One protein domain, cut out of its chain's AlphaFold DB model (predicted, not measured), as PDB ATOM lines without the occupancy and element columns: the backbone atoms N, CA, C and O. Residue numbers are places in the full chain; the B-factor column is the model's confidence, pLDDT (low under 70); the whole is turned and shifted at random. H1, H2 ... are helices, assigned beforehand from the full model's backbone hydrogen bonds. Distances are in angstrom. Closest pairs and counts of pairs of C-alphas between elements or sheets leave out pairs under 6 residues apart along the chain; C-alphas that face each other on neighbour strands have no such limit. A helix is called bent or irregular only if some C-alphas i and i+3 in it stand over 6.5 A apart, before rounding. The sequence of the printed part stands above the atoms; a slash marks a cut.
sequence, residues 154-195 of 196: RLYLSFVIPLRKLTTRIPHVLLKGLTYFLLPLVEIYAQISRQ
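AT A GLANCE: This is residues 154 to 195 of the 196 residues of the protein "Type 11 methyltransferase" of Candidatus Magnetoovum chiemensis (UniProt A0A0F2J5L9). Two helices form a flat, open U: H1 makes one side, the bent helix H2 makes the base with its arm H2a and the other side with its arm H2b, and the space between the two sides is empty. H1 and H2a make a corner at residues 168 to 171. The printed part has 42 residues with two named helices, H1 then H2, and no named strand; the class is all helix. The whole is loose, with a radius of gyration of the C-alphas of 12.9 A, and spans 37 by 29 by 8 A.

HOW THE PARTS SIT: H1, residues 154 to 167, comes first, and a tight link of 4 residues joins it to H2, residues 172 to 193. By its hydrogen bonds H2 was assigned as one helix, but it is bent: C-alphas 181 and 184 are 7.0 A apart. Its arms are H2a, residues 172 to 181, and H2b, residues 184 to 193, at a steep tilt of 49 degrees. H1 and H2a are close but not clearly touching, with 1 pair of C-alphas within 8 A; the closest C-alphas, those of Thr 167 and Leu 175, are 7.3 A apart. They run opposite ways at a steep tilt of 52 degrees. H1 and H2b are apart. In H2a and H2b every O i to N i+4 pair is within hydrogen-bond range; in H1, 8 of 10 are.

IN THESE COORDINATES: H1 begins at C-alpha 154 (41.100, -10.634, 47.979) and measures 19.6 A from first to last C-alpha. H2a begins at C-alpha 172 (39.389, -19.515, 73.507) and measures 14.3 A. H2b measures 14.1 A and ends at C-alpha 193 (22.055, -3.112, 55.976).

THE WHOLE: The two C-alphas farthest apart, those of Arg 169 and Gln 195, are 37.2 A apart. The printed part has no cut and no long link. Mean pLDDT of the printed part is 90.3, and no printed residue is under 70.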
ATOM      1  N   ARG A 154      39.764 -11.209  47.712       91.94
ATOM      2  CA  ARG A 154      41.100 -10.634  47.979       91.94
ATOM      3  C   ARG A 154      41.094  -9.586  49.096       91.94
ATOM      4  O   ARG A 154      41.943  -9.664  49.979       91.94
ATOM      5  N   LEU A 155      40.161  -8.629  49.064       92.38
ATOM      6  CA  LEU A 155      40.096  -7.557  50.064       92.38
ATOM      7  C   LEU A 155      39.777  -8.125  51.453       92.38
ATOM      8  O   LEU A 155      40.549  -7.921  52.386       92.38
ATOM      9  N   TYR A 156      38.712  -8.924  51.562       89.94
ATOM     10  CA  TYR A 156      38.339  -9.637  52.788       89.94
ATOM     11  C   TYR A 156      39.508 -10.458  53.358       89.94
ATOM     12  O   TYR A 156      39.885 -10.294  54.519       89.94
ATOM     13  N   LEU A 157      40.149 -11.283  52.526       91.12
ATOM     14  CA  LEU A 157      41.271 -12.125  52.939       91.12
ATOM     15  C   LEU A 157      42.487 -11.301  53.372       91.12
ATOM     16  O   LEU A 157      43.199 -11.721  54.284       91.12
ATOM     17  N   SER A 158      42.715 -10.128  52.771       93.12
ATOM     18  CA  SER A 158      43.825  -9.247  53.151       93.12
ATOM     19  C   SER A 158      43.693  -8.700  54.577       93.12
ATOM     20  O   SER A 158      44.712  -8.482  55.224       93.12
ATOM     21  N   PHE A 159      42.467  -8.566  55.095       93.75
ATOM     22  CA  PHE A 159      42.207  -8.196  56.490       93.75
ATOM     23  C   PHE A 159      42.137  -9.416  57.416       93.75
ATOM     24  O   PHE A 159      42.738  -9.427  58.493       93.75
ATOM     25  N   VAL A 160      41.429 -10.469  57.000       91.06
ATOM     26  CA  VAL A 160      41.157 -11.625  57.864       91.06
ATOM     27  C   VAL A 160      42.391 -12.490  58.093       91.06
ATOM     28  O   VAL A 160      42.585 -12.979  59.204       91.06
ATOM     29  N   ILE A 161      43.261 -12.680  57.096       91.31
ATOM     30  CA  ILE A 161      44.449 -13.535  57.259       91.31
ATOM     31  C   ILE A 161      45.425 -12.964  58.306       91.31
ATOM     32  O   ILE A 161      45.828 -13.725  59.191       91.31
ATOM     33  N   PRO A 162      45.809 -11.670  58.276       93.50
ATOM     34  CA  PRO A 162      46.627 -11.083  59.336       93.50
ATOM     35  C   PRO A 162      45.961 -11.163  60.708       93.50
ATOM     36  O   PRO A 162      46.610 -11.583  61.664       93.50
ATOM     37  N   LEU A 163      44.662 -10.854  60.791       91.31
ATOM     38  CA  LEU A 163      43.915 -10.944  62.044       91.31
ATOM     39  C   LEU A 163      43.961 -12.366  62.618       91.31
ATOM     40  O   LEU A 163      44.257 -12.542  63.795       91.31
ATOM     41  N   ARG A 164      43.779 -13.392  61.777       89.81
ATOM     42  CA  ARG A 164      43.864 -14.802  62.184       89.81
ATOM     43  C   ARG A 164      45.234 -15.190  62.733       89.81
ATOM     44  O   ARG A 164      45.290 -15.985  63.666       89.81
ATOM     45  N   LYS A 165      46.337 -14.638  62.213       90.81
ATOM     46  CA  LYS A 165      47.686 -14.908  62.758       90.81
ATOM     47  C   LYS A 165      47.829 -14.450  64.213       90.81
ATOM     48  O   LYS A 165      48.641 -15.017  64.942       90.81
ATOM     49  N   LEU A 166      47.054 -13.444  64.619       90.25
ATOM     50  CA  LEU A 166      46.977 -12.983  66.000       90.25
ATOM     51  C   LEU A 166      45.928 -13.771  66.792       90.25
ATOM     52  O   LEU A 166      46.250 -14.345  67.828       90.25
ATOM     53  N   THR A 167      44.691 -13.848  66.297       89.12
ATOM     54  CA  THR A 167      43.561 -14.401  67.061       89.12
ATOM     55  C   THR A 167      43.661 -15.903  67.305       89.12
ATOM     56  O   THR A 167      43.178 -16.371  68.328       89.12
ATOM     57  N   THR A 168      44.353 -16.658  66.445       88.06
ATOM     58  CA  THR A 168      44.609 -18.097  66.671       88.06
ATOM     59  C   THR A 168      45.531 -18.387  67.856       88.06
ATOM     60  O   THR A 168      45.615 -19.531  68.288       88.06
ATOM     61  N   ARG A 169      46.218 -17.371  68.394       90.94
ATOM     62  CA  ARG A 169      47.070 -17.487  69.589       90.94
ATOM     63  C   ARG A 169      46.368 -17.034  70.869       90.94
ATOM     64  O   ARG A 169      46.940 -17.163  71.947       90.94
ATOM     65  N   ILE A 170      45.165 -16.472  70.759       90.88
ATOM     66  CA  ILE A 170      44.394 -15.988  71.905       90.88
ATOM     67  C   ILE A 170      43.657 -17.181  72.538       90.88
ATOM     68  O   ILE A 170      43.017 -17.942  71.810       90.88
ATOM     69  N   PRO A 171      43.697 -17.352  73.874       92.69
ATOM     70  CA  PRO A 171      42.903 -18.363  74.566       92.69
ATOM     71  C   PRO A 171      41.415 -18.279  74.206       92.69
ATOM     72  O   PRO A 171      40.841 -17.188  74.179       92.69
ATOM     73  N   HIS A 172      40.772 -19.433  73.996       86.19
ATOM     74  CA  HIS A 172      39.389 -19.515  73.507       86.19
ATOM     75  C   HIS A 172      38.400 -18.670  74.326       86.19
ATOM     76  O   HIS A 172      37.552 -17.985  73.764       86.19
ATOM     77  N   VAL A 173      38.554 -18.641  75.655       90.81
ATOM     78  CA  VAL A 173      37.695 -17.863  76.564       90.81
ATOM     79  C   VAL A 173      37.770 -16.357  76.285       90.81
ATOM     80  O   VAL A 173      36.737 -15.691  76.229       90.81
ATOM     81  N   LEU A 174      38.975 -15.821  76.066       93.75
ATOM     82  CA  LEU A 174      39.161 -14.398  75.765       93.75
ATOM     83  C   LEU A 174      38.608 -14.055  74.382       93.75
ATOM     84  O   LEU A 174      37.953 -13.027  74.217       93.75
ATOM     85  N   LEU A 175      38.827 -14.936  73.402       90.75
ATOM     86  CA  LEU A 175      38.286 -14.758  72.060       90.75
ATOM     87  C   LEU A 175      36.750 -14.771  72.072       90.75
ATOM     88  O   LEU A 175      36.134 -13.892  71.478       90.75
ATOM     89  N   LYS A 176      36.137 -15.699  72.815       90.31
ATOM     90  CA  LYS A 176      34.684 -15.776  73.012       90.31
ATOM     91  C   LYS A 176      34.136 -14.505  73.672       90.31
ATOM     92  O   LYS A 176      33.134 -13.968  73.206       90.31
ATOM     93  N   GLY A 177      34.806 -13.987  74.705       94.00
ATOM     94  CA  GLY A 177      34.443 -12.714  75.339       94.00
ATOM     95  C   GLY A 177      34.473 -11.536  74.359       94.00
ATOM     96  O   GLY A 177      33.520 -10.761  74.295       94.00
ATOM     97  N   LEU A 178      35.519 -11.450  73.532       92.50
ATOM     98  CA  LEU A 178      35.612 -10.445  72.472       92.50
ATOM     99  C   LEU A 178      34.475 -10.591  71.448       92.50
ATOM    100  O   LEU A 178      33.892  -9.589  71.042       92.50
ATOM    101  N   THR A 179      34.116 -11.815  71.052       91.31
ATOM    102  CA  THR A 179      32.989 -12.051  70.138       91.31
ATOM    103  C   THR A 179      31.666 -11.550  70.715       91.31
ATOM    104  O   THR A 179      30.934 -10.868  70.003       91.31
ATOM    105  N   TYR A 180      31.369 -11.814  71.993       92.31
ATOM    106  CA  TYR A 180      30.153 -11.289  72.628       92.31
ATOM    107  C   TYR A 180      30.145  -9.767  72.725       92.31
ATOM    108  O   TYR A 180      29.101  -9.156  72.524       92.31
ATOM    109  N   PHE A 181      31.296  -9.149  72.990       94.94
ATOM    110  CA  PHE A 181      31.412  -7.692  73.005       94.94
ATOM    111  C   PHE A 181      31.127  -7.072  71.626       94.94
ATOM    112  O   PHE A 181      30.479  -6.032  71.534       94.94
ATOM    113  N   LEU A 182      31.580  -7.717  70.547       94.19
ATOM    114  CA  LEU A 182      31.380  -7.235  69.178       94.19
ATOM    115  C   LEU A 182      29.985  -7.542  68.615       94.19
ATOM    116  O   LEU A 182      29.555  -6.873  67.674       94.19
ATOM    117  N   LEU A 183      29.277  -8.533  69.161       91.56
ATOM    118  CA  LEU A 183      28.004  -9.011  68.620       91.56
ATOM    119  C   LEU A 183      26.941  -7.901  68.468       91.56
ATOM    120  O   LEU A 183      26.417  -7.780  67.361       91.56
ATOM    121  N   PRO A 184      26.672  -7.027  69.462       93.00
ATOM    122  CA  PRO A 184      25.684  -5.957  69.308       93.00
ATOM    123  C   PRO A 184      26.016  -4.985  68.169       93.00
ATOM    124  O   PRO A 184      25.125  -4.527  67.459       93.00
ATOM    125  N   LEU A 185      27.304  -4.694  67.945       93.81
ATOM    126  CA  LEU A 185      27.742  -3.822  66.849       93.81
ATOM    127  C   LEU A 185      27.431  -4.453  65.488       93.81
ATOM    128  O   LEU A 185      26.953  -3.778  64.576       93.81
ATOM    129  N   VAL A 186      27.672  -5.761  65.363       90.38
ATOM    130  CA  VAL A 186      27.353  -6.528  64.153       90.38
ATOM    131  C   VAL A 186      25.841  -6.619  63.947       90.38
ATOM    132  O   VAL A 186      25.381  -6.511  62.813       90.38
ATOM    133  N   GLU A 187      25.058  -6.775  65.013       88.06
ATOM    134  CA  GLU A 187      23.596  -6.799  64.937       88.06
ATOM    135  C   GLU A 187      23.021  -5.462  64.460       88.06
ATOM    136  O   GLU A 187      22.184  -5.457  63.557       88.06
ATOM    137  N   ILE A 188      23.517  -4.337  64.986       91.19
ATOM    138  CA  ILE A 188      23.133  -2.991  64.533       91.19
ATOM    139  C   ILE A 188      23.483  -2.812  63.052       91.19
ATOM    140  O   ILE A 188      22.633  -2.419  62.252       91.19
ATOM    141  N   TYR A 189      24.712  -3.162  62.657       90.75
ATOM    142  CA  TYR A 189      25.134  -3.107  61.257       90.75
ATOM    143  C   TYR A 189      24.233  -3.959  60.349       90.75
ATOM    144  O   TYR A 189      23.805  -3.506  59.283       90.75
ATOM    145  N   ALA A 190      23.906  -5.180  60.775       86.62
ATOM    146  CA  ALA A 190      23.053  -6.088  60.021       86.62
ATOM    147  C   ALA A 190      21.609  -5.578  59.913       86.62
ATOM    148  O   ALA A 190      20.976  -5.795  58.884       86.62
ATOM    149  N   GLN A 191      21.077  -4.911  60.941       86.50
ATOM    150  CA  GLN A 191      19.747  -4.298  60.890       86.50
ATOM    151  C   GLN A 191      19.697  -3.140  59.892       86.50
ATOM    152  O   GLN A 191      18.790  -3.106  59.063       86.50
ATOM    153  N   ILE A 192      20.687  -2.242  59.924       90.25
ATOM    154  CA  ILE A 192      20.781  -1.103  58.995       90.25
ATOM    155  C   ILE A 192      20.906  -1.602  57.553       90.25
ATOM    156  O   ILE A 192      20.174  -1.159  56.674       90.25
ATOM    157  N   SER A 193      21.782  -2.582  57.320       85.81
ATOM    158  CA  SER A 193      22.055  -3.112  55.976       85.81
ATOM    159  C   SER A 193      20.866  -3.835  55.337       85.81
ATOM    160  O   SER A 193      20.903  -4.106  54.146       85.81
ATOM    161  N   ARG A 194      19.827  -4.188  56.106       77.62
ATOM    162  CA  ARG A 194      18.599  -4.812  55.583       77.62
ATOM    163  C   ARG A 194      17.541  -3.804  55.136       77.62
ATOM    164  O   ARG A 194      16.558  -4.217  54.533       77.62
ATOM    165  N   GLN A 195      17.687  -2.532  55.499       72.81
ATOM    166  CA  GLN A 195      16.746  -1.469  55.125       72.81
ATOM    167  C   GLN A 195      17.144  -0.756  53.824       72.81
ATOM    168  O   GLN A 195      16.396   0.098  53.352       72.81
TER     169      GLN A 195